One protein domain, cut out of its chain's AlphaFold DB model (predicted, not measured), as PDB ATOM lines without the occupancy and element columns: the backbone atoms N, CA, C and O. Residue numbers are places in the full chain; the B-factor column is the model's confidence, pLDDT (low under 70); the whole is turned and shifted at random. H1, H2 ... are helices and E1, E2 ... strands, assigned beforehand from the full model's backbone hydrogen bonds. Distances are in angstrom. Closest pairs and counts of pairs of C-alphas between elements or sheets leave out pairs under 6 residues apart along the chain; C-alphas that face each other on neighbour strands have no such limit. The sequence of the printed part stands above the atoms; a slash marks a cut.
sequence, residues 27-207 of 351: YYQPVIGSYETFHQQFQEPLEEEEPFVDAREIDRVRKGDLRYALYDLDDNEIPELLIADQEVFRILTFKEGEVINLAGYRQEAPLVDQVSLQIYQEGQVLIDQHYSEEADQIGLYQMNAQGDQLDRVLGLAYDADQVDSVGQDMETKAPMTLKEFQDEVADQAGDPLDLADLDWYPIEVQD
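Overview. This is residues 27 to 207 of the 351 residues of the protein "DUF4767 domain-containing protein" of Facklamia languida CCUG 37842 (UniProt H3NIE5). Two antiparallel sheets of strands stand one after the other along the longest axis: a curled sheet of six strands, E5 to E10, with the helix H2 packed over one face, and a smaller twisted sheet of four, E1 to E4, with the helix H1 at the far end of the body. Residues 49 to 56, part of a long stretch with no named element, pass between the two sheets, and the last stretch, from residue 189, runs back from H2 along the body to pair briefly with E1. The printed part has 181 residues with two named helices and ten named strands, in the order H1, E1 to E10, H2; each sheet is a meander, each strand the antiparallel neighbour of the one before, in the orders E5 E6 E7 E8 E9 E10 and E1 E2 E3 E4. The class is mixed, helices and strands, with under half of the residues in named elements. The whole is compact, with a radius of gyration of the C-alphas of 16.7 A and spans of 50 by 34 by 31 A.

Arrangement. The larger sheet holds E5, residues 114 to 119, E6, residues 125 to 130, E7, residues 136 to 143, E8, residues 150 to 158, E9, residues 166 to 169, and E10, residues 175 to 177. It is twisted and curled like part of a barrel, the way across it turning by 91 degrees from edge to edge. E5 and E6 form a hairpin, with N 116 and O 128 at 2.8 A, within hydrogen-bond range; E7 and E8 form another, with N 138 and O 156 at 2.9 A. E8 bends by 71 degrees at residue 153. E9 is staggered, pairing with E10 over residues 166 to 168 and with E8 over 168 to 169; N 167 and O 176 are 2.9 A apart. H2, residues 178 to 188, is on this sheet, and the closest C-alphas of H2 and E8 are those of Phe 181 and Leu 156, 7.0 A apart. The smaller sheet holds E1, residues 67 to 71, E2, residues 80 to 84, E3, residues 88 to 95, and E4, residues 98 to 106. In the hairpin of E1 and E2, N 69 and O 82 are 2.9 A apart, and in that of E3 and E4, N 91 and O 103 are 2.8 A apart. E4 bends by 67 degrees at residue 103; E4 and E5 are near each other, and the closest C-alphas of E4 and E8 are those of Leu 102 and Leu 150, 6.2 A apart. H1, residues 29 to 37, is on the smaller sheet and stands at the sheet's level, at a height over the sheet of 0.5 A, on a local plane that only just can be fitted, to 6 C-alphas. H1 and H2 are apart. In both helices each O i to N i+4 pair is within hydrogen-bond range.

Along the chain. H1 begins at C-alpha 29, (0.250, -0.472, 60.734). E3 is 22.6 A long, E4 22.5 A, E7 22.6 A and E8 21.3 A, while E10 is 7.0 A. E5 begins at C-alpha 114, (6.929, -5.746, 30.675). H2, 15.2 A long, ends at C-alpha 188, (-0.775, -27.407, 39.458).

Size, cuts and confidence. The farthest C-alphas are those of Ala 174 and Asp 207, 52.6 A apart. The printed part has no cut. The link from H1 to E1, 29 residues, is long. Residues 201 to 202 pair antiparallel with residues 67 to 68 of E1. The mean pLDDT of the printed part is 74.8; 53 residues are under 70, among them residues 33 to 65 and 104 to 115.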
ATOM      1  N   TYR A  27       0.715  -5.315  63.224       81.06
ATOM      2  CA  TYR A  27       2.042  -5.499  62.638       81.06
ATOM      3  C   TYR A  27       2.198  -4.895  61.234       81.06
ATOM      4  O   TYR A  27       3.324  -4.629  60.820       81.06
ATOM      5  N   TYR A  28       1.103  -4.612  60.524       82.44
ATOM      6  CA  TYR A  28       1.133  -3.914  59.234       82.44
ATOM      7  C   TYR A  28       0.909  -2.404  59.344       82.44
ATOM      8  O   TYR A  28       1.215  -1.680  58.397       82.44
ATOM      9  N   GLN A  29       0.450  -1.907  60.496       76.88
ATOM     10  CA  GLN A  29       0.250  -0.472  60.734       76.88
ATOM     11  C   GLN A  29       1.509   0.370  60.441       76.88
ATOM     12  O   GLN A  29       1.374   1.402  59.784       76.88
ATOM     13  N   PRO A  30       2.742  -0.042  60.825       70.19
ATOM     14  CA  PRO A  30       3.944   0.728  60.495       70.19
ATOM     15  C   PRO A  30       4.197   0.821  58.988       70.19
ATOM     16  O   PRO A  30       4.602   1.871  58.492       70.19
ATOM     17  N   VAL A  31       3.927  -0.264  58.253       73.31
ATOM     18  CA  VAL A  31       4.107  -0.304  56.799       73.31
ATOM     19  C   VAL A  31       3.091   0.610  56.127       73.31
ATOM     20  O   VAL A  31       3.486   1.487  55.363       73.31
ATOM     21  N   ILE A  32       1.807   0.506  56.472       76.31
ATOM     22  CA  ILE A  32       0.780   1.412  55.939       76.31
ATOM     23  C   ILE A  32       1.099   2.875  56.272       76.31
ATOM     24  O   ILE A  32       1.113   3.705  55.366       76.31
ATOM     25  N   GLY A  33       1.483   3.184  57.514       66.44
ATOM     26  CA  GLY A  33       1.862   4.544  57.914       66.44
ATOM     27  C   GLY A  33       3.048   5.109  57.119       66.44
ATOM     28  O   GLY A  33       3.066   6.297  56.787       66.44
ATOM     29  N   SER A  34       4.023   4.271  56.741       66.38
ATOM     30  CA  SER A  34       5.109   4.709  55.856       66.38
ATOM     31  C   SER A  34       4.625   5.036  54.440       66.38
ATOM     32  O   SER A  34       5.053   6.047  53.888       66.38
ATOM     33  N   TYR A  35       3.686   4.277  53.870       68.38
ATOM     34  CA  TYR A  35       3.080   4.593  52.568       68.38
ATOM     35  C   TYR A  35       2.192   5.849  52.609       68.38
ATOM     36  O   TYR A  35       2.181   6.620  51.649       68.38
ATOM     37  N   GLU A  36       1.505   6.106  53.727       62.06
ATOM     38  CA  GLU A  36       0.740   7.345  53.948       62.06
ATOM     39  C   GLU A  36       1.640   8.591  54.016       62.06
ATOM     40  O   GLU A  36       1.220   9.684  53.627       62.06
ATOM     41  N   THR A  37       2.879   8.426  54.497       53.41
ATOM     42  CA  THR A  37       3.830   9.524  54.751       53.41
ATOM     43  C   THR A  37       4.807   9.749  53.590       53.41
ATOM     44  O   THR A  37       5.184  10.881  53.292       53.41
ATOM     45  N   PHE A  38       5.221   8.683  52.905       53.81
ATOM     46  CA  PHE A  38       6.395   8.683  52.034       53.81
ATOM     47  C   PHE A  38       6.147   8.012  50.681       53.81
ATOM     48  O   PHE A  38       6.951   7.204  50.216       53.81
ATOM     49  N   HIS A  39       5.089   8.411  49.974       50.34
ATOM     50  CA  HIS A  39       4.827   7.941  48.604       50.34
ATOM     51  C   HIS A  39       6.045   8.087  47.658       50.34
ATOM     52  O   HIS A  39       6.188   7.331  46.704       50.34
ATOM     53  N   GLN A  40       6.954   9.040  47.918       42.91
ATOM     54  CA  GLN A  40       8.191   9.214  47.141       42.91
ATOM     55  C   GLN A  40       9.385   8.377  47.635       42.91
ATOM     56  O   GLN A  40      10.296   8.139  46.855       42.91
ATOM     57  N   GLN A  41       9.423   7.909  48.885       39.09
ATOM     58  CA  GLN A  41      10.597   7.205  49.436       39.09
ATOM     59  C   GLN A  41      10.594   5.702  49.110       39.09
ATOM     60  O   GLN A  41      11.639   5.063  49.091       39.09
ATOM     61  N   PHE A  42       9.447   5.162  48.690       44.34
ATOM     62  CA  PHE A  42       9.366   3.860  48.015       44.34
ATOM     63  C   PHE A  42       9.884   3.896  46.556       44.34
ATOM     64  O   PHE A  42       9.732   2.921  45.820       44.34
ATOM     65  N   GLN A  43      10.526   5.006  46.152       39.97
ATOM     66  CA  GLN A  43      11.307   5.156  44.918       39.97
ATOM     67  C   GLN A  43      12.818   4.893  45.101       39.97
ATOM     68  O   GLN A  43      13.565   5.002  44.122       39.97
ATOM     69  N   GLU A  44      13.295   4.538  46.296       35.47
ATOM     70  CA  GLU A  44      14.675   4.063  46.478       35.47
ATOM     71  C   GLU A  44      14.846   2.677  45.808       35.47
ATOM     72  O   GLU A  44      13.963   1.819  45.928       35.47
ATOM     73  N   PRO A  45      15.926   2.442  45.040       35.06
ATOM     74  CA  PRO A  45      16.184   1.144  44.428       35.06
ATOM     75  C   PRO A  45      16.435   0.091  45.513       35.06
ATOM     76  O   PRO A  45      17.300   0.270  46.366       35.06
ATOM     77  N   LEU A  46      15.684  -1.012  45.467       39.59
ATOM     78  CA  LEU A  46      15.929  -2.173  46.323       39.59
ATOM     79  C   LEU A  46      17.305  -2.770  45.986       39.59
ATOM     80  O   LEU A  46      17.632  -2.968  44.813       39.59
ATOM     81  N   GLU A  47      18.118  -3.019  47.013       36.19
ATOM     82  CA  GLU A  47      19.403  -3.705  46.875       36.19
ATOM     83  C   GLU A  47      19.162  -5.213  46.652       36.19
ATOM     84  O   GLU A  47      18.674  -5.896  47.540       36.19
ATOM     85  N   GLU A  48      19.547  -5.691  45.461       37.25
ATOM     86  CA  GLU A  48      19.704  -7.094  45.018       37.25
ATOM     87  C   GLU A  48      18.445  -7.998  44.874       37.25
ATOM     88  O   GLU A  48      17.739  -8.308  45.821       37.25
ATOM     89  N   GLU A  49      18.242  -8.460  43.627       39.34
ATOM     90  CA  GLU A  49      17.468  -9.626  43.137       39.34
ATOM     91  C   GLU A  49      16.138  -9.997  43.836       39.34
ATOM     92  O   GLU A  49      16.009 -11.072  44.416       39.34
ATOM     93  N   GLU A  50      15.089  -9.187  43.645       37.41
ATOM     94  CA  GLU A  50      13.693  -9.618  43.844       37.41
ATOM     95  C   GLU A  50      12.922  -9.669  42.505       37.41
ATOM     96  O   GLU A  50      13.165  -8.836  41.621       37.41
ATOM     97  N   PRO A  51      11.999 -10.635  42.317       35.28
ATOM     98  CA  PRO A  51      11.229 -10.779  41.084       35.28
ATOM     99  C   PRO A  51      10.314  -9.568  40.841       35.28
ATOM    100  O   PRO A  51       9.479  -9.210  41.667       35.28
ATOM    101  N   PHE A  52      10.495  -8.960  39.669       38.97
ATOM    102  CA  PHE A  52       9.765  -7.810  39.128       38.97
ATOM    103  C   PHE A  52       8.432  -8.228  38.469       38.97
ATOM    104  O   PHE A  52       8.359  -9.361  37.999       38.97
ATOM    105  N   VAL A  53       7.420  -7.339  38.414       44.34
ATOM    106  CA  VAL A  53       6.005  -7.533  37.966       44.34
ATOM    107  C   VAL A  53       5.493  -6.326  37.102       44.34
ATOM    108  O   VAL A  53       6.119  -5.281  37.081       44.34
ATOM    109  N   ASP A  54       4.448  -6.444  36.269       42.09
ATOM    110  CA  ASP A  54       3.847  -5.335  35.491       42.09
ATOM    111  C   ASP A  54       2.369  -5.652  35.193       42.09
ATOM    112  O   ASP A  54       1.826  -6.712  35.514       42.09
ATOM    113  N   ALA A  55       1.647  -4.634  34.760       47.25
ATOM    114  CA  ALA A  55       0.383  -4.218  35.316       47.25
ATOM    115  C   ALA A  55      -0.722  -4.280  34.264       47.25
ATOM    116  O   ALA A  55      -1.116  -3.265  33.697       47.25
ATOM    117  N   ARG A  56      -1.273  -5.465  33.986       42.84
ATOM    118  CA  ARG A  56      -2.457  -5.560  33.100       42.84
ATOM    119  C   ARG A  56      -3.741  -5.984  33.804       42.84
ATOM    120  O   ARG A  56      -4.825  -5.645  33.324       42.84
ATOM    121  N   GLU A  57      -3.645  -6.625  34.967       47.00
ATOM    122  CA  GLU A  57      -4.806  -6.888  35.831       47.00
ATOM    123  C   GLU A  57      -5.052  -5.742  36.829       47.00
ATOM    124  O   GLU A  57      -6.199  -5.364  37.069       47.00
ATOM    125  N   ILE A  58      -3.985  -5.089  37.301       48.28
ATOM    126  CA  ILE A  58      -4.029  -3.960  38.255       48.28
ATOM    127  C   ILE A  58      -4.587  -2.683  37.617       48.28
ATOM    128  O   ILE A  58      -5.304  -1.920  38.266       48.28
ATOM    129  N   ASP A  59      -4.417  -2.522  36.303       45.38
ATOM    130  CA  ASP A  59      -5.045  -1.460  35.507       45.38
ATOM    131  C   ASP A  59      -6.589  -1.461  35.617       45.38
ATOM    132  O   ASP A  59      -7.253  -0.442  35.380       45.38
ATOM    133  N   ARG A  60      -7.190  -2.598  36.007       45.03
ATOM    134  CA  ARG A  60      -8.636  -2.729  36.260       45.03
ATOM    135  C   ARG A  60      -9.035  -2.408  37.704       45.03
ATOM    136  O   ARG A  60     -10.203  -2.085  37.927       45.03
ATOM    137  N   VAL A  61      -8.097  -2.440  38.657       48.06
ATOM    138  CA  VAL A  61      -8.354  -2.313  40.108       48.06
ATOM    139  C   VAL A  61      -8.602  -0.867  40.560       48.06
ATOM    140  O   VAL A  61      -9.192  -0.684  41.621       48.06
ATOM    141  N   ARG A  62      -8.343   0.138  39.700       52.47
ATOM    142  CA  ARG A  62      -8.949   1.500  39.628       52.47
ATOM    143  C   ARG A  62      -7.891   2.601  39.512       52.47
ATOM    144  O   ARG A  62      -6.800   2.528  40.055       52.47
ATOM    145  N   LYS A  63      -8.268   3.672  38.807       47.88
ATOM    146  CA  LYS A  63      -7.442   4.862  38.569       47.88
ATOM    147  C   LYS A  63      -7.112   5.609  39.868       47.88
ATOM    148  O   LYS A  63      -7.990   6.291  40.387       47.88
ATOM    149  N   GLY A  64      -5.844   5.575  40.267       54.22
ATOM    150  CA  GLY A  64      -5.138   6.745  40.806       54.22
ATOM    151  C   GLY A  64      -4.898   6.823  42.313       54.22
ATOM    152  O   GLY A  64      -4.130   7.691  42.706       54.22
ATOM    153  N   ASP A  65      -5.485   5.946  43.132       69.12
ATOM    154  CA  ASP A  65      -5.305   5.999  44.591       69.12
ATOM    155  C   ASP A  65      -4.604   4.736  45.098       69.12
ATOM    156  O   ASP A  65      -5.018   3.629  44.744       69.12
ATOM    157  N   LEU A  66      -3.605   4.922  45.964       76.38
ATOM    158  CA  LEU A  66      -2.911   3.854  46.679       76.38
ATOM    159  C   LEU A  66      -3.863   3.125  47.631       76.38
ATOM    160  O   LEU A  66      -4.648   3.747  48.353       76.38
ATOM    161  N   ARG A  67      -3.843   1.793  47.594       82.62
ATOM    162  CA  ARG A  67      -4.772   0.928  48.332       82.62
ATOM    163  C   ARG A  67      -4.066  -0.301  48.874       82.62
ATOM    164  O   ARG A  67      -3.028  -0.699  48.350       82.62
ATOM    165  N   TYR A  68      -4.679  -0.934  49.868       88.44
ATOM    166  CA  TYR A  68      -4.285  -2.264  50.312       88.44
ATOM    167  C   TYR A  68      -5.465  -3.233  50.405       88.44
ATOM    168  O   TYR A  68      -6.618  -2.815  50.526       88.44
ATOM    169  N   ALA A  69      -5.161  -4.524  50.365       88.69
ATOM    170  CA  ALA A  69      -6.066  -5.623  50.669       88.69
ATOM    171  C   ALA A  69      -5.332  -6.663  51.527       88.69
ATOM    172  O   ALA A  69      -4.102  -6.715  51.535       88.69
ATOM    173  N   LEU A  70      -6.094  -7.478  52.249       90.50
ATOM    174  CA  LEU A  70      -5.575  -8.597  53.030       90.50
ATOM    175  C   LEU A  70      -6.089  -9.900  52.427       90.50
ATOM    176  O   LEU A  70      -7.290 -10.026  52.174       90.50
ATOM    177  N   TYR A  71      -5.192 -10.853  52.206       89.50
ATOM    178  CA  TYR A  71      -5.540 -12.181  51.716       89.50
ATOM    179  C   TYR A  71      -4.544 -13.201  52.258       89.50
ATOM    180  O   TYR A  71      -3.346 -13.007  52.120       89.50
ATOM    181  N   ASP A  72      -5.045 -14.262  52.882       89.75
ATOM    182  CA  ASP A  72      -4.235 -15.370  53.397       89.75
ATOM    183  C   ASP A  72      -3.867 -16.293  52.232       89.75
ATOM    184  O   ASP A  72      -4.719 -17.034  51.735       89.75
ATOM    185  N   LEU A  73      -2.644 -16.147  51.713       86.12
ATOM    186  CA  LEU A  73      -2.196 -16.864  50.521       86.12
ATOM    187  C   LEU A  73      -1.837 -18.317  50.833       86.12
ATOM    188  O   LEU A  73      -2.002 -19.165  49.962       86.12
ATOM    189  N   ASP A  74      -1.337 -18.618  52.028       85.44
ATOM    190  CA  ASP A  74      -0.847 -19.949  52.396       85.44
ATOM    191  C   ASP A  74      -1.733 -20.685  53.424       85.44
ATOM    192  O   ASP A  74      -1.375 -21.786  53.856       85.44
ATOM    193  N   ASP A  75      -2.912 -20.134  53.747       84.69
ATOM    194  CA  ASP A  75      -3.918 -20.682  54.678       84.69
ATOM    195  C   ASP A  75      -3.334 -20.909  56.086       84.69
ATOM    196  O   ASP A  75      -3.626 -21.904  56.765       84.69
ATOM    197  N   ASN A  76      -2.452 -20.002  56.525       83.50
ATOM    198  CA  ASN A  76      -1.756 -20.085  57.811       83.50
ATOM    199  C   ASN A  76      -2.415 -19.243  58.932       83.50
ATOM    200  O   ASN A  76      -1.896 -19.203  60.053       83.50
ATOM    201  N   GLU A  77      -3.569 -18.621  58.655       85.38
ATOM    202  CA  GLU A  77      -4.312 -17.673  59.503       85.38
ATOM    203  C   GLU A  77      -3.638 -16.292  59.692       85.38
ATOM    204  O   GLU A  77      -4.132 -15.456  60.458       85.38
ATOM    205  N   ILE A  78      -2.532 -16.026  58.994       85.81
ATOM    206  CA  ILE A  78      -1.813 -14.749  58.927       85.81
ATOM    207  C   ILE A  78      -1.964 -14.220  57.497       85.81
ATOM    208  O   ILE A  78      -1.264 -14.666  56.600       85.81
ATOM    209  N   PRO A  79      -2.850 -13.241  57.251       90.81
ATOM    210  CA  PRO A  79      -3.059 -12.756  55.897       90.81
ATOM    211  C   PRO A  79      -1.847 -11.979  55.382       90.81
ATOM    212  O   PRO A  79      -1.306 -11.141  56.107       90.81
ATOM    213  N   GLU A  80      -1.510 -12.153  54.107       90.44
ATOM    214  CA  GLU A  80      -0.600 -11.268  53.395       90.44
ATOM    215  C   GLU A  80      -1.252  -9.921  53.095       90.44
ATOM    216  O   GLU A  80      -2.445  -9.802  52.796       90.44
ATOM    217  N   LEU A  81      -0.423  -8.883  53.139       91.19
ATOM    218  CA  LEU A  81      -0.771  -7.526  52.768       91.19
ATOM    219  C   LEU A  81      -0.424  -7.287  51.299       91.19
ATOM    220  O   LEU A  81       0.744  -7.259  50.911       91.19
ATOM    221  N   LEU A  82      -1.459  -7.061  50.497       88.75
ATOM    222  CA  LEU A  82      -1.345  -6.639  49.111       88.75
ATOM    223  C   LEU A  82      -1.449  -5.118  49.068       88.75
ATOM    224  O   LEU A  82      -2.425  -4.567  49.564       88.75
ATOM    225  N   ILE A  83      -0.482  -4.436  48.462       85.56
ATOM    226  CA  ILE A  83      -0.503  -2.981  48.249       85.56
ATOM    227  C   ILE A  83      -0.499  -2.725  46.750       85.56
ATOM    228  O   ILE A  83       0.280  -3.355  46.041       85.56
ATOM    229  N   ALA A  84      -1.348  -1.821  46.266       79.38
ATOM    230  CA  ALA A  84      -1.461  -1.536  44.840       79.38
ATOM    231  C   ALA A  84      -1.813  -0.070  44.547       79.38
ATOM    232  O   ALA A  84      -2.684   0.513  45.199       79.38
ATOM    233  N   ASP A  85      -1.194   0.483  43.504       73.31
ATOM    234  CA  ASP A  85      -1.646   1.665  42.764       73.31
ATOM    235  C   ASP A  85      -1.364   1.511  41.249       73.31
ATOM    236  O   ASP A  85      -1.316   0.394  40.731       73.31
ATOM    237  N   GLN A  86      -1.250   2.616  40.501       65.44
ATOM    238  CA  GLN A  86      -0.951   2.571  39.060       65.44
ATOM    239  C   GLN A  86       0.515   2.236  38.733       65.44
ATOM    240  O   GLN A  86       0.803   1.822  37.612       65.44
ATOM    241  N   GLU A  87       1.433   2.436  39.672       64.44
ATOM    242  CA  GLU A  87       2.884   2.365  39.491       64.44
ATOM    243  C   GLU A  87       3.539   1.265  40.344       64.44
ATOM    244  O   GLU A  87       4.637   0.817  40.007       64.44
ATOM    245  N   VAL A  88       2.875   0.830  41.419       70.62
ATOM    246  CA  VAL A  88       3.382  -0.061  42.464       70.62
ATOM    247  C   VAL A  88       2.403  -1.201  42.723       70.62
ATOM    248  O   VAL A  88       1.196  -1.002  42.855       70.62
ATOM    249  N   PHE A  89       2.952  -2.399  42.897       77.62
ATOM    250  CA  PHE A  89       2.265  -3.512  43.545       77.62
ATOM    251  C   PHE A  89       3.225  -4.224  44.482       77.62
ATOM    252  O   PHE A  89       4.382  -4.414  44.110       77.62
ATOM    253  N   ARG A  90       2.771  -4.642  45.663       82.94
ATOM    254  CA  ARG A  90       3.557  -5.464  46.591       82.94
ATOM    255  C   ARG A  90       2.705  -6.520  47.272       82.94
ATOM    256  O   ARG A  90       1.533  -6.279  47.545       82.94
ATOM    257  N   ILE A  91       3.340  -7.638  47.594       86.94
ATOM    258  CA  ILE A  91       2.841  -8.705  48.456       86.94
ATOM    259  C   ILE A  91       3.792  -8.781  49.648       86.94
ATOM    260  O   ILE A  91       4.995  -8.978  49.475       86.94
ATOM    261  N   LEU A  92       3.266  -8.597  50.853       88.94
ATOM    262  CA  LEU A  92       4.037  -8.570  52.093       88.94
ATOM    263  C   LEU A  92       3.479  -9.611  53.062       88.94
ATOM    264  O   LEU A  92       2.275  -9.633  53.298       88.94
ATOM    265  N   THR A  93       4.333 -10.401  53.699       89.00
ATOM    266  CA  THR A  93       3.935 -11.337  54.765       89.00
ATOM    267  C   THR A  93       4.469 -10.880  56.120       89.00
ATOM    268  O   THR A  93       5.380 -10.049  56.188       89.00
ATOM    269  N   PHE A  94       3.885 -11.375  57.208       84.94
ATOM    270  CA  PHE A  94       4.362 -11.121  58.562       84.94
ATOM    271  C   PHE A  94       4.827 -12.411  59.209       84.94
ATOM    272  O   PHE A  94       4.053 -13.343  59.418       84.94
ATOM    273  N   LYS A  95       6.092 -12.431  59.614       83.44
ATOM    274  CA  LYS A  95       6.697 -13.611  60.208       83.44
ATOM    275  C   LYS A  95       7.697 -13.226  61.282       83.44
ATOM    276  O   LYS A  95       8.504 -12.322  61.115       83.44
ATOM    277  N   GLU A  96       7.639 -13.937  62.407       83.19
ATOM    278  CA  GLU A  96       8.616 -13.831  63.504       83.19
ATOM    279  C   GLU A  96       8.852 -12.400  64.038       83.19
ATOM    280  O   GLU A  96       9.878 -12.118  64.651       83.19
ATOM    281  N   GLY A  97       7.859 -11.512  63.904       77.62
ATOM    282  CA  GLY A  97       7.955 -10.123  64.364       77.62
ATOM    283  C   GLY A  97       8.396  -9.127  63.291       77.62
ATOM    284  O   GLY A  97       8.498  -7.941  63.598       77.62
ATOM    285  N   GLU A  98       8.613  -9.579  62.058       78.88
ATOM    286  CA  GLU A  98       9.064  -8.761  60.935       78.88
ATOM    287  C   GLU A  98       8.069  -8.824  59.768       78.88
ATOM    288  O   GLU A  98       7.400  -9.836  59.549       78.88
ATOM    289  N   VAL A  99       7.958  -7.719  59.024       80.56
ATOM    290  CA  VAL A  99       7.226  -7.677  57.752       80.56
ATOM    291  C   VAL A  99       8.221  -7.891  56.618       80.56
ATOM    292  O   VAL A  99       9.217  -7.175  56.528       80.56
ATOM    293  N   ILE A 100       7.939  -8.867  55.760       81.25
ATOM    294  CA  ILE A 100       8.829  -9.342  54.699       81.25
ATOM    295  C   ILE A 100       8.165  -9.079  53.346       81.25
ATOM    296  O   ILE A 100       6.971  -9.324  53.183       81.25
ATOM    297  N   ASN A 101       8.927  -8.578  52.372       82.56
ATOM    298  CA  ASN A 101       8.475  -8.416  50.990       82.56
ATOM    299  C   ASN A 101       8.624  -9.745  50.239       82.56
ATOM    300  O   ASN A 101       9.719 -10.288  50.158       82.56
ATOM    301  N   LEU A 102       7.514 -10.277  49.725       79.94
ATOM    302  CA  LEU A 102       7.487 -11.543  48.994       79.94
ATOM    303  C   LEU A 102       7.643 -11.341  47.487       79.94
ATOM    304  O   LEU A 102       8.312 -12.128  46.819       79.94
ATOM    305  N   ALA A 103       6.980 -10.320  46.947       77.19
ATOM    306  CA  ALA A 103       7.013  -9.970  45.534       77.19
ATOM    307  C   ALA A 103       6.453  -8.564  45.314       77.19
ATOM    308  O   ALA A 103       5.642  -8.066  46.095       77.19
ATOM    309  N   GLY A 104       6.808  -7.944  44.192       69.38
ATOM    310  CA  GLY A 104       6.199  -6.685  43.792       69.38
ATOM    311  C   GLY A 104       6.766  -6.110  42.503       69.38
ATOM    312  O   GLY A 104       7.629  -6.702  41.861       69.38
ATOM    313  N   TYR A 105       6.294  -4.923  42.125       67.12
ATOM    314  CA  TYR A 105       6.908  -4.154  41.051       67.12
ATOM    315  C   TYR A 105       6.847  -2.655  41.198       67.12
ATOM    316  O   TYR A 105       6.131  -2.105  42.034       67.12
ATOM    317  N   ARG A 106       7.610  -2.031  40.295       57.88
ATOM    318  CA  ARG A 106       7.652  -0.604  40.029       57.88
ATOM    319  C   ARG A 106       7.770  -0.356  38.525       57.88
ATOM    320  O   ARG A 106       8.638  -0.926  37.894       57.88
ATOM    321  N   GLN A 107       7.024   0.568  37.944       52.41
ATOM    322  CA  GLN A 107       7.062   0.840  36.493       52.41
ATOM    323  C   GLN A 107       8.440   1.269  35.887       52.41
ATOM    324  O   GLN A 107       8.550   1.410  34.674       52.41
ATOM    325  N   GLU A 108       9.508   1.467  36.677       47.59
ATOM    326  CA  GLU A 108      10.780   2.087  36.241       47.59
ATOM    327  C   GLU A 108      12.045   1.195  36.350       47.59
ATOM    328  O   GLU A 108      13.156   1.719  36.471       47.59
ATOM    329  N   ALA A 109      11.943  -0.140  36.324       47.12
ATOM    330  CA  ALA A 109      13.147  -0.984  36.324       47.12
ATOM    331  C   ALA A 109      13.868  -0.958  34.951       47.12
ATOM    332  O   ALA A 109      13.234  -1.170  33.923       47.12
ATOM    333  N   PRO A 110      15.199  -0.746  34.894       46.47
ATOM    334  CA  PRO A 110      15.922  -0.491  33.641       46.47
ATOM    335  C   PRO A 110      16.184  -1.722  32.746       46.47
ATOM    336  O   PRO A 110      16.850  -1.564  31.725       46.47
ATOM    337  N   LEU A 111      15.733  -2.926  33.123       48.88
ATOM    338  CA  LEU A 111      16.103  -4.191  32.459       48.88
ATOM    339  C   LEU A 111      14.919  -5.078  32.043       48.88
ATOM    340  O   LEU A 111      15.143  -6.083  31.376       48.88
ATOM    341  N   VAL A 112      13.686  -4.735  32.423       53.19
ATOM    342  CA  VAL A 112      12.491  -5.529  32.107       53.19
ATOM    343  C   VAL A 112      11.464  -4.612  31.463       53.19
ATOM    344  O   VAL A 112      11.099  -3.588  32.041       53.19
ATOM    345  N   ASP A 113      11.033  -4.961  30.255       58.16
ATOM    346  CA  ASP A 113      10.167  -4.109  29.441       58.16
ATOM    347  C   ASP A 113       8.713  -4.201  29.903       58.16
ATOM    348  O   ASP A 113       7.999  -3.196  29.931       58.16
ATOM    349  N   GLN A 114       8.274  -5.425  30.212       64.31
ATOM    350  CA  GLN A 114       6.929  -5.746  30.675       64.31
ATOM    351  C   GLN A 114       6.965  -6.970  31.577       64.31
ATOM    352  O   GLN A 114       7.831  -7.820  31.447       64.31
ATOM    353  N   VAL A 115       5.991  -7.107  32.452       68.69
ATOM    354  CA  VAL A 115       5.740  -8.303  33.248       68.69
ATOM    355  C   VAL A 115       4.231  -8.417  33.486       68.69
ATOM    356  O   VAL A 115       3.491  -7.452  33.329       68.69
ATOM    357  N   SER A 116       3.728  -9.597  33.826       71.88
ATOM    358  CA  SER A 116       2.379  -9.776  34.359       71.88
ATOM    359  C   SER A 116       2.375 -10.683  35.582       71.88
ATOM    360  O   SER A 116       3.257 -11.530  35.721       71.88
ATOM    361  N   LEU A 117       1.406 -10.479  36.480       77.75
ATOM    362  CA  LEU A 117       1.201 -11.317  37.659       77.75
ATOM    363  C   LEU A 117      -0.243 -11.795  37.741       77.75
ATOM    364  O   LEU A 117      -1.176 -11.010  37.578       77.75
ATOM    365  N   GLN A 118      -0.389 -13.083  38.037       84.38
ATOM    366  CA  GLN A 118      -1.648 -13.729  38.378       84.38
ATOM    367  C   GLN A 118      -1.481 -14.416  39.731       84.38
ATOM    368  O   GLN A 118      -0.615 -15.276  39.889       84.38
ATOM    369  N   ILE A 119      -2.326 -14.056  40.695       87.31
ATOM    370  CA  ILE A 119      -2.442 -14.784  41.964       87.31
ATOM    371  C   ILE A 119      -3.505 -15.864  41.799       87.31
ATOM    372  O   ILE A 119      -4.513 -15.639  41.122       87.31
ATOM    373  N   TYR A 120      -3.282 -17.017  42.412       87.94
ATOM    374  CA  TYR A 120      -4.226 -18.124  42.490       87.94
ATOM    375  C   TYR A 120      -4.756 -18.272  43.913       87.94
ATOM    376  O   TYR A 120      -4.088 -17.916  44.880       87.94
ATOM    377  N   GLN A 121      -5.961 -18.822  44.044       83.69
ATOM    378  CA  GLN A 121      -6.638 -18.986  45.335       83.69
ATOM    379  C   GLN A 121      -5.913 -19.937  46.301       83.69
ATOM    380  O   GLN A 121      -6.212 -19.929  47.486       83.69
ATOM    381  N   GLU A 122      -4.978 -20.753  45.806       83.62
ATOM    382  CA  GLU A 122      -4.161 -21.664  46.622       83.62
ATOM    383  C   GLU A 122      -2.748 -21.105  46.900       83.62
ATOM    384  O   GLU A 122      -1.830 -21.843  47.262       83.62
ATOM    385  N   GLY A 123      -2.550 -19.798  46.701       83.44
ATOM    386  CA  GLY A 123      -1.313 -19.104  47.064       83.44
ATOM    387  C   GLY A 123      -0.208 -19.144  46.019       83.44
ATOM    388  O   GLY A 123       0.851 -18.548  46.235       83.44
ATOM    389  N   GLN A 124      -0.422 -19.813  44.880       90.12
ATOM    390  CA  GLN A 124       0.526 -19.716  43.776       90.12
ATOM    391  C   GLN A 124       0.497 -18.315  43.169       90.12
ATOM    392  O   GLN A 124      -0.551 -17.675  43.044       90.12
ATOM    393  N   VAL A 125       1.657 -17.876  42.701       88.56
ATOM    394  CA  VAL A 125       1.830 -16.626  41.969       88.56
ATOM    395  C   VAL A 125       2.510 -16.949  40.647       88.56
ATOM    396  O   VAL A 125       3.634 -17.445  40.623       88.56
ATOM    397  N   LEU A 126       1.830 -16.697  39.533       87.94
ATOM    398  CA  LEU A 126       2.420 -16.793  38.201       87.94
ATOM    399  C   LEU A 126       2.968 -15.426  37.807       87.94
ATOM    400  O   LEU A 126       2.237 -14.438  37.853       87.94
ATOM    401  N   ILE A 127       4.237 -15.388  37.413       85.38
ATOM    402  CA  ILE A 127       4.962 -14.182  37.013       85.38
ATOM    403  C   ILE A 127       5.497 -14.403  35.595       85.38
ATOM    404  O   ILE A 127       6.226 -15.364  35.367       85.38
ATOM    405  N   ASP A 128       5.135 -13.537  34.650       82.81
ATOM    406  CA  ASP A 128       5.553 -13.609  33.237       82.81
ATOM    407  C   ASP A 128       6.311 -12.349  32.839       82.81
ATOM    408  O   ASP A 128       5.689 -11.297  32.735       82.81
ATOM    409  N   GLN A 129       7.623 -12.450  32.657       81.88
ATOM    410  CA  GLN A 129       8.586 -11.368  32.487       81.88
ATOM    411  C   GLN A 129       9.083 -11.279  31.043       81.88
ATOM    412  O   GLN A 129       9.595 -12.250  30.488       81.88
ATOM    413  N   HIS A 130       8.985 -10.082  30.469       77.50
ATOM    414  CA  HIS A 130       9.387  -9.759  29.108       77.50
ATOM    415  C   HIS A 130      10.654  -8.903  29.092       77.50
ATOM    416  O   HIS A 130      10.689  -7.808  29.668       77.50
ATOM    417  N   TYR A 131      11.679  -9.381  28.395       75.94
ATOM    418  CA  TYR A 131      12.988  -8.733  28.328       75.94
ATOM    419  C   TYR A 131      13.272  -8.236  26.906       75.94
ATOM    420  O   TYR A 131      13.111  -8.973  25.939       75.94
ATOM    421  N   SER A 132      13.773  -7.005  26.759       68.56
ATOM    422  CA  SER A 132      14.149  -6.460  25.440       68.56
ATOM    423  C   SER A 132      15.370  -7.145  24.820       68.56
ATOM    424  O   SER A 132      15.515  -7.170  23.595       68.56
ATOM    425  N   GLU A 133      16.287  -7.640  25.655       71.06
ATOM    426  CA  GLU A 133      17.595  -8.164  25.232       71.06
ATOM    427  C   GLU A 133      17.847  -9.625  25.651       71.06
ATOM    428  O   GLU A 133      18.860 -10.211  25.258       71.06
ATOM    429  N   GLU A 134      16.930 -10.231  26.410       75.56
ATOM    430  CA  GLU A 134      17.031 -11.602  26.919       75.56
ATOM    431  C   GLU A 134      15.798 -12.429  26.536       75.56
ATOM    432  O   GLU A 134      14.842 -11.911  25.971       75.56
ATOM    433  N   ALA A 135      15.846 -13.738  26.792       79.75
ATOM    434  CA  ALA A 135      14.664 -14.577  26.636       79.75
ATOM    435  C   ALA A 135      13.624 -14.212  27.701       79.75
ATOM    436  O   ALA A 135      13.979 -13.989  28.860       79.75
ATOM    437  N   ASP A 136      12.356 -14.227  27.309       85.88
ATOM    438  CA  ASP A 136      11.222 -14.054  28.206       85.88
ATOM    439  C   ASP A 136      11.172 -15.190  29.215       85.88
ATOM    440  O   ASP A 136      11.568 -16.322  28.918       85.88
ATOM    441  N   GLN A 137      10.697 -14.901  30.419       88.88
ATOM    442  CA  GLN A 137      10.665 -15.867  31.508       88.88
ATOM    443  C   GLN A 137       9.289 -15.886  32.139       88.88
ATOM    444  O   GLN A 137       8.838 -14.881  32.665       88.88
ATOM    445  N   ILE A 138       8.645 -17.047  32.145       89.19
ATOM    446  CA  ILE A 138       7.399 -17.256  32.875       89.19
ATOM    447  C   ILE A 138       7.611 -18.313  33.950       89.19
ATOM    448  O   ILE A 138       8.160 -19.382  33.685       89.19
ATOM    449  N   GLY A 139       7.205 -18.011  35.180       91.31
ATOM    450  CA  GLY A 139       7.405 -18.876  36.332       91.31
ATOM    451  C   GLY A 139       6.181 -18.938  37.228       91.31
ATOM    452  O   GLY A 139       5.549 -17.920  37.496       91.31
ATOM    453  N   LEU A 140       5.858 -20.142  37.695       92.19
ATOM    454  CA  LEU A 140       4.902 -20.371  38.770       92.19
ATOM    455  C   LEU A 140       5.679 -20.468  40.080       92.19
ATOM    456  O   LEU A 140       6.629 -21.249  40.188       92.19
ATOM    457  N   TYR A 141       5.264 -19.685  41.062       91.38
ATOM    458  CA  TYR A 141       5.891 -19.590  42.368       91.38
ATOM    459  C   TYR A 141       4.900 -19.996  43.453       91.38
ATOM    460  O   TYR A 141       3.703 -19.758  43.319       91.38
ATOM    461  N   GLN A 142       5.401 -20.590  44.529       90.56
ATOM    462  CA  GLN A 142       4.627 -20.962  45.710       90.56
ATOM    463  C   GLN A 142       5.360 -20.473  46.952       90.56
ATOM    464  O   GLN A 142       6.590 -20.506  47.001       90.56
ATOM    465  N   MET A 143       4.611 -20.069  47.974       88.19
ATOM    466  CA  MET A 143       5.209 -19.767  49.267       88.19
ATOM    467  C   MET A 143       5.952 -20.982  49.828       88.19
ATOM    468  O   MET A 143       5.439 -22.105  49.834       88.19
ATOM    469  N   ASN A 144       7.188 -20.766  50.263       87.19
ATOM    470  CA  ASN A 144       7.999 -21.824  50.838       87.19
ATOM    471  C   ASN A 144       7.391 -22.312  52.167       87.19
ATOM    472  O   ASN A 144       6.554 -21.661  52.787       87.19
ATOM    473  N   ALA A 145       7.857 -23.459  52.664       85.12
ATOM    474  CA  ALA A 145       7.359 -24.018  53.928       85.12
ATOM    475  C   ALA A 145       7.653 -23.130  55.154       85.12
ATOM    476  O   ALA A 145       7.192 -23.418  56.260       85.12
ATOM    477  N   GLN A 146       8.502 -22.121  54.983       84.31
ATOM    478  CA  GLN A 146       8.868 -21.159  56.000       84.31
ATOM    479  C   GLN A 146       7.920 -19.952  56.009       84.31
ATOM    480  O   GLN A 146       7.915 -19.257  57.019       84.31
ATOM    481  N   GLY A 147       7.136 -19.704  54.961       83.12
ATOM    482  CA  GLY A 147       6.249 -18.547  54.871       83.12
ATOM    483  C   GLY A 147       6.980 -17.213  54.694       83.12
ATOM    484  O   GLY A 147       6.485 -16.194  55.150       83.12
ATOM    485  N   ASP A 148       8.205 -17.199  54.156       83.44
ATOM    486  CA  ASP A 148       9.004 -15.964  54.021       83.44
ATOM    487  C   ASP A 148       9.533 -15.689  52.616       83.44
ATOM    488  O   ASP A 148      10.103 -14.625  52.381       83.44
ATOM    489  N   GLN A 149       9.355 -16.621  51.681       86.19
ATOM    490  CA  GLN A 149       9.796 -16.464  50.298       86.19
ATOM    491  C   GLN A 149       8.845 -17.178  49.344       86.19
ATOM    492  O   GLN A 149       8.166 -18.137  49.715       86.19
ATOM    493  N   LEU A 150       8.846 -16.727  48.092       86.88
ATOM    494  CA  LEU A 150       8.208 -17.409  46.976       86.88
ATOM    495  C   LEU A 150       9.254 -18.239  46.220       86.88
ATOM    496  O   LEU A 150      10.121 -17.697  45.534       86.88
ATOM    497  N   ASP A 151       9.148 -19.561  46.317       88.69
ATOM    498  CA  ASP A 151       9.999 -20.498  45.590       88.69
ATOM    499  C   ASP A 151       9.394 -20.802  44.218       88.69
ATOM    500  O   ASP A 151       8.206 -21.115  44.095       88.69
ATOM    501  N   ARG A 152      10.216 -20.759  43.164       90.88
ATOM    502  CA  ARG A 152       9.786 -21.172  41.823       90.88
ATOM    503  C   ARG A 152       9.560 -22.683  41.800       90.88
ATOM    504  O   ARG A 152      10.487 -23.455  42.037       90.88
ATOM    505  N   VAL A 153       8.343 -23.097  41.460       91.62
ATOM    506  CA  VAL A 153       7.952 -24.512  41.330       91.62
ATOM    507  C   VAL A 153       7.905 -24.975  39.876       91.62
ATOM    508  O   VAL A 153       8.103 -26.158  39.603       91.62
ATOM    509  N   LEU A 154       7.704 -24.047  38.939       92.94
ATOM    510  CA  LEU A 154       7.760 -24.291  37.500       92.94
ATOM    511  C   LEU A 154       8.312 -23.049  36.797       92.94
ATOM    512  O   LEU A 154       8.027 -21.930  37.216       92.94
ATOM    513  N   GLY A 155       9.091 -23.221  35.729       93.44
ATOM    514  CA  GLY A 155       9.647 -22.089  34.991       93.44
ATOM    515  C   GLY A 155       9.961 -22.416  33.544       93.44
ATOM    516  O   GLY A 155      10.473 -23.493  33.247       93.44
ATOM    517  N   LEU A 156       9.718 -21.461  32.657       93.19
ATOM    518  CA  LEU A 156      10.002 -21.543  31.233       93.19
ATOM    519  C   LEU A 156      10.710 -20.268  30.776       93.19
ATOM    520  O   LEU A 156      10.174 -19.174  30.919       93.19
ATOM    521  N   ALA A 157      11.875 -20.430  30.152       92.00
ATOM    522  CA  ALA A 157      12.509 -19.377  29.365       92.00
ATOM    523  C   ALA A 157      12.147 -19.560  27.882       92.00
ATOM    524  O   ALA A 157      12.411 -20.629  27.321       92.00
ATOM    525  N   TYR A 158      11.547 -18.562  27.237       88.00
ATOM    526  CA  TYR A 158      11.018 -18.655  25.873       88.00
ATOM    527  C   TYR A 158      11.243 -17.369  25.061       88.00
ATOM    528  O   TYR A 158      11.761 -16.381  25.560       88.00
ATOM    529  N   ASP A 159      10.929 -17.419  23.767       85.06
ATOM    530  CA  ASP A 159      10.993 -16.271  22.853       85.06
ATOM    531  C   ASP A 159       9.550 -15.917  22.465       85.06
ATOM    532  O   ASP A 159       8.927 -16.663  21.693       85.06
ATOM    533  N   ALA A 160       8.988 -14.843  23.040       73.88
ATOM    534  CA  ALA A 160       7.599 -14.446  22.799       73.88
ATOM    535  C   ALA A 160       7.352 -13.931  21.373       73.88
ATOM    536  O   ALA A 160       6.210 -13.969  20.904       73.88
ATOM    537  N   ASP A 161       8.394 -13.522  20.638       75.44
ATOM    538  CA  ASP A 161       8.265 -13.097  19.240       75.44
ATOM    539  C   ASP A 161       8.010 -14.284  18.292       75.44
ATOM    540  O   ASP A 161       7.646 -14.105  17.120       75.44
ATOM    541  N   GLN A 162       8.160 -15.520  18.782       73.50
ATOM    542  CA  GLN A 162       7.943 -16.740  18.012       73.50
ATOM    543  C   GLN A 162       6.837 -17.611  18.613       73.50
ATOM    544  O   GLN A 162       7.041 -18.366  19.554       73.50
ATOM    545  N   VAL A 163       5.669 -17.581  17.965       55.53
ATOM    546  CA  VAL A 163       4.422 -18.275  18.362       55.53
ATOM    547  C   VAL A 163       4.572 -19.795  18.575       55.53
ATOM    548  O   VAL A 163       3.792 -20.377  19.322       55.53
ATOM    549  N   ASP A 164       5.571 -20.433  17.955       68.44
ATOM    550  CA  ASP A 164       5.864 -21.870  18.090       68.44
ATOM    551  C   ASP A 164       7.236 -22.127  18.752       68.44
ATOM    552  O   ASP A 164       7.860 -23.169  18.517       68.44
ATOM    553  N   SER A 165       7.761 -21.167  19.526       73.50
ATOM    554  CA  SER A 165       9.055 -21.335  20.183       73.50
ATOM    555  C   SER A 165       9.004 -22.487  21.187       73.50
ATOM    556  O   SER A 165       8.127 -22.602  22.046       73.50
ATOM    557  N   VAL A 166       9.969 -23.395  21.042       83.31
ATOM    558  CA  VAL A 166      10.293 -24.368  22.080       83.31
ATOM    559  C   VAL A 166      11.264 -23.658  23.006       83.31
ATOM    560  O   VAL A 166      12.421 -23.435  22.637       83.31
ATOM    561  N   GLY A 167      10.765 -23.264  24.170       87.38
ATOM    562  CA  GLY A 167      11.570 -22.707  25.239       87.38
ATOM    563  C   GLY A 167      12.340 -23.790  25.991       87.38
ATOM    564  O   GLY A 167      12.437 -24.953  25.574       87.38
ATOM    565  N   GLN A 168      12.920 -23.391  27.112       90.38
ATOM    566  CA  GLN A 168      13.648 -24.270  28.013       90.38
ATOM    567  C   GLN A 168      13.027 -24.205  29.397       90.38
ATOM    568  O   GLN A 168      12.949 -23.134  29.996       90.38
ATOM    569  N   ASP A 169      12.649 -25.370  29.909       91.19
ATOM    570  CA  ASP A 169      12.294 -25.529  31.309       91.19
ATOM    571  C   ASP A 169      13.473 -25.067  32.181       91.19
ATOM    572  O   ASP A 169      14.630 -25.457  31.978       91.19
ATOM    573  N   MET A 170      13.203 -24.173  33.125       88.56
ATOM    574  CA  MET A 170      14.247 -23.479  33.872       88.56
ATOM    575  C   MET A 170      14.931 -24.374  34.908       88.56
ATOM    576  O   MET A 170      16.096 -24.114  35.229       88.56
ATOM    577  N   GLU A 171      14.279 -25.453  35.344       87.62
ATOM    578  CA  GLU A 171      14.779 -26.376  36.368       87.62
ATOM    579  C   GLU A 171      15.558 -27.546  35.753       87.62
ATOM    580  O   GLU A 171      16.681 -27.871  36.144       87.62
ATOM    581  N   THR A 172      14.986 -28.167  34.730       90.69
ATOM    582  CA  THR A 172      15.488 -29.380  34.081       90.69
ATOM    583  C   THR A 172      16.304 -29.097  32.823       90.69
ATOM    584  O   THR A 172      17.031 -29.979  32.354       90.69
ATOM    585  N   LYS A 173      16.197 -27.883  32.263       90.88
ATOM    586  CA  LYS A 173      16.751 -27.485  30.954       90.88
ATOM    587  C   LYS A 173      16.205 -28.308  29.780       90.88
ATOM    588  O   LYS A 173      16.794 -28.305  28.696       90.88
ATOM    589  N   ALA A 174      15.109 -29.037  29.988       91.06
ATOM    590  CA  ALA A 174      14.432 -29.783  28.939       91.06
ATOM    591  C   ALA A 174      13.691 -28.828  27.984       91.06
ATOM    592  O   ALA A 174      13.264 -27.751  28.400       91.06
ATOM    593  N   PRO A 175      13.536 -29.193  26.700       91.69
ATOM    594  CA  PRO A 175      12.680 -28.438  25.795       91.69
ATOM    595  C   PRO A 175      11.226 -28.502  26.272       91.69
ATOM    596  O   PRO A 175      10.719 -29.596  26.519       91.69
ATOM    597  N   MET A 176      10.572 -27.348  26.352       92.62
ATOM    598  CA  MET A 176       9.171 -27.210  26.754       92.62
ATOM    599  C   MET A 176       8.530 -26.089  25.933       92.62
ATOM    600  O   MET A 176       9.143 -25.048  25.696       92.62
ATOM    601  N   THR A 177       7.316 -26.304  25.438       90.62
ATOM    602  CA  THR A 177       6.537 -25.268  24.746       90.62
ATOM    603  C   THR A 177       5.743 -24.426  25.741       90.62
ATOM    604  O   THR A 177       5.366 -24.912  26.806       90.62
ATOM    605  N   LEU A 178       5.397 -23.188  25.368       88.00
ATOM    606  CA  LEU A 178       4.516 -22.342  26.186       88.00
ATOM    607  C   LEU A 178       3.175 -23.023  26.491       88.00
ATOM    608  O   LEU A 178       2.637 -22.881  27.583       88.00
ATOM    609  N   LYS A 179       2.647 -23.804  25.542       88.50
ATOM    610  CA  LYS A 179       1.424 -24.576  25.756       88.50
ATOM    611  C   LYS A 179       1.602 -25.670  26.811       88.50
ATOM    612  O   LYS A 179       0.736 -25.810  27.661       88.50
ATOM    613  N   GLU A 180       2.682 -26.446  26.740       90.88
ATOM    614  CA  GLU A 180       2.964 -27.483  27.743       90.88
ATOM    615  C   GLU A 180       3.131 -26.861  29.130       90.88
ATOM    616  O   GLU A 180       2.536 -27.351  30.080       90.88
ATOM    617  N   PHE A 181       3.837 -25.731  29.223       91.88
ATOM    618  CA  PHE A 181       3.937 -24.963  30.463       91.88
ATOM    619  C   PHE A 181       2.559 -24.519  30.979       91.88
ATOM    620  O   PHE A 181       2.251 -24.713  32.146       91.88
ATOM    621  N   GLN A 182       1.701 -23.958  30.120       89.00
ATOM    622  CA  GLN A 182       0.348 -23.530  30.503       89.00
ATOM    623  C   GLN A 182      -0.539 -24.695  30.955       89.00
ATOM    624  O   GLN A 182      -1.302 -24.538  31.905       89.00
ATOM    625  N   ASP A 183      -0.441 -25.846  30.285       89.81
ATOM    626  CA  ASP A 183      -1.153 -27.062  30.675       89.81
ATOM    627  C   ASP A 183      -0.646 -27.551  32.055       89.81
ATOM    628  O   ASP A 183      -1.456 -27.890  32.914       89.81
ATOM    629  N   GLU A 184       0.666 -27.497  32.323       92.62
ATOM    630  CA  GLU A 184       1.238 -27.830  33.640       92.62
ATOM    631  C   GLU A 184       0.847 -26.834  34.740       92.62
ATOM    632  O   GLU A 184       0.552 -27.252  35.860       92.62
ATOM    633  N   VAL A 185       0.799 -25.531  34.440       90.19
ATOM    634  CA  VAL A 185       0.274 -24.517  35.367       90.19
ATOM    635  C   VAL A 185      -1.194 -24.795  35.671       90.19
ATOM    636  O   VAL A 185      -1.574 -24.745  36.830       90.19
ATOM    637  N   ALA A 186      -2.018 -25.125  34.675       88.12
ATOM    638  CA  ALA A 186      -3.435 -25.425  34.888       88.12
ATOM    639  C   ALA A 186      -3.673 -26.709  35.705       88.12
ATOM    640  O   ALA A 186      -4.711 -26.837  36.351       88.12
ATOM    641  N   ASP A 187      -2.732 -27.657  35.670       89.88
ATOM    642  CA  ASP A 187      -2.779 -28.877  36.481       89.88
ATOM    643  C   ASP A 187      -2.291 -28.652  37.928       89.88
ATOM    644  O   ASP A 187      -2.683 -29.406  38.823       89.88
ATOM    645  N   GLN A 188      -1.413 -27.666  38.158       88.38
ATOM    646  CA  GLN A 188      -0.775 -27.407  39.458       88.38
ATOM    647  C   GLN A 188      -1.373 -26.236  40.235       88.38
ATOM    648  O   GLN A 188      -1.386 -26.272  41.463       88.38
ATOM    649  N   ALA A 189      -1.801 -25.189  39.540       85.19
ATOM    650  CA  ALA A 189      -2.379 -24.001  40.139       85.19
ATOM    651  C   ALA A 189      -3.897 -24.164  40.268       85.19
ATOM    652  O   ALA A 189      -4.546 -24.790  39.426       85.19
ATOM    653  N   GLY A 190      -4.458 -23.589  41.331       80.25
ATOM    654  CA  GLY A 190      -5.900 -23.571  41.558       80.25
ATOM    655  C   GLY A 190      -6.651 -22.637  40.603       80.25
ATOM    656  O   GLY A 190      -6.201 -22.298  39.507       80.25
ATOM    657  N   ASP A 191      -7.819 -22.170  41.035       86.25
ATOM    658  CA  ASP A 191      -8.528 -21.117  40.312       86.25
ATOM    659  C   ASP A 191      -7.802 -19.766  40.487       86.25
ATOM    660  O   ASP A 191      -7.334 -19.460  41.591       86.25
ATOM    661  N   PRO A 192      -7.714 -18.925  39.439       85.62
ATOM    662  CA  PRO A 192      -7.216 -17.562  39.573       85.62
ATOM    663  C   PRO A 192      -7.994 -16.769  40.633       85.62
ATOM    664  O   PRO A 192      -9.226 -16.844  40.717       85.62
ATOM    665  N   LEU A 193      -7.274 -15.992  41.436       83.75
ATOM    666  CA  LEU A 193      -7.848 -15.008  42.343       83.75
ATOM    667  C   LEU A 193      -8.214 -13.755  41.543       83.75
ATOM    668  O   LEU A 193      -7.339 -13.100  40.974       83.75
ATOM    669  N   ASP A 194      -9.500 -13.399  41.518       82.75
ATOM    670  CA  ASP A 194      -9.919 -12.110  40.970       82.75
ATOM    671  C   ASP A 194      -9.587 -11.012  41.984       82.75
ATOM    672  O   ASP A 194     -10.279 -10.819  42.984       82.75
ATOM    673  N   LEU A 195      -8.503 -10.280  41.727       79.06
ATOM    674  CA  LEU A 195      -8.075  -9.184  42.593       79.06
ATOM    675  C   LEU A 195      -9.153  -8.103  42.735       79.06
ATOM    676  O   LEU A 195      -9.152  -7.384  43.730       79.06
ATOM    677  N   ALA A 196     -10.082  -7.966  41.783       75.31
ATOM    678  CA  ALA A 196     -11.159  -6.984  41.879       75.31
ATOM    679  C   ALA A 196     -12.239  -7.363  42.908       75.31
ATOM    680  O   ALA A 196     -12.991  -6.476  43.326       75.31
ATOM    681  N   ASP A 197     -12.302  -8.634  43.312       80.19
ATOM    682  CA  ASP A 197     -13.238  -9.140  44.320       80.19
ATOM    683  C   ASP A 197     -12.718  -8.968  45.759       80.19
ATOM    684  O   ASP A 197     -13.477  -9.167  46.708       80.19
ATOM    685  N   LEU A 198     -11.453  -8.568  45.938       82.81
ATOM    686  CA  LEU A 198     -10.893  -8.280  47.256       82.81
ATOM    687  C   LEU A 198     -11.466  -6.985  47.854       82.81
ATOM    688  O   LEU A 198     -11.755  -6.007  47.155       82.81
ATOM    689  N   ASP A 199     -11.562  -6.956  49.183       84.56
ATOM    690  CA  ASP A 199     -11.914  -5.752  49.932       84.56
ATOM    691  C   ASP A 199     -10.712  -4.793  49.970       84.56
ATOM    692  O   ASP A 199      -9.839  -4.884  50.832       84.56
ATOM    693  N   TRP A 200     -10.661  -3.873  49.004       82.12
ATOM    694  CA  TRP A 200      -9.608  -2.859  48.914       82.12
ATOM    695  C   TRP A 200      -9.905  -1.622  49.762       82.12
ATOM    696  O   TRP A 200     -10.868  -0.884  49.508       82.12
ATOM    697  N   TYR A 201      -8.993  -1.317  50.675       82.00
ATOM    698  CA  TYR A 201      -9.027  -0.156  51.553       82.00
ATOM    699  C   TYR A 201      -8.104   0.949  51.025       82.00
ATOM    700  O   TYR A 201      -7.012   0.657  50.533       82.00
ATOM    701  N   PRO A 202      -8.528   2.224  51.062       77.12
ATOM    702  CA  PRO A 202      -7.672   3.334  50.661       77.12
ATOM    703  C   PRO A 202      -6.515   3.524  51.648       77.12
ATOM    704  O   PRO A 202      -6.718   3.489  52.861       77.12
ATOM    705  N   ILE A 203      -5.325   3.786  51.114       74.94
ATOM    706  CA  ILE A 203      -4.205   4.359  51.858       74.94
ATOM    707  C   ILE A 203      -4.282   5.867  51.634       74.94
ATOM    708  O   ILE A 203      -4.136   6.345  50.506       74.94
ATOM    709  N   GLU A 204      -4.572   6.629  52.688       71.06
ATOM    710  CA  GLU A 204      -4.656   8.086  52.587       71.06
ATOM    711  C   GLU A 204      -3.246   8.677  52.519       71.06
ATOM    712  O   GLU A 204      -2.644   9.037  53.529       71.06
ATOM    713  N   VAL A 205      -2.713   8.778  51.299       59.62
ATOM    714  CA  VAL A 205      -1.449   9.469  51.036       59.62
ATOM    715  C   VAL A 205      -1.625  10.936  51.408       59.62
ATOM    716  O   VAL A 205      -2.386  11.672  50.771       59.62
ATOM    717  N   GLN A 206      -0.947  11.365  52.468       52.22
ATOM    718  CA  GLN A 206      -1.035  12.747  52.913       52.22
ATOM    719  C   GLN A 206      -0.256  13.642  51.938       52.22
ATOM    720  O   GLN A 206       0.817  13.283  51.456       52.22
ATOM    721  N   ASP A 207      -0.811  14.818  51.619       52.16
ATOM    722  CA  ASP A 207      -0.154  15.803  50.753       52.16
ATOM    723  C   ASP A 207       1.244  16.126  51.320       52.16
ATOM    724  O   ASP A 207       1.323  16.565  52.469       52.16
TER     725      ASP A 207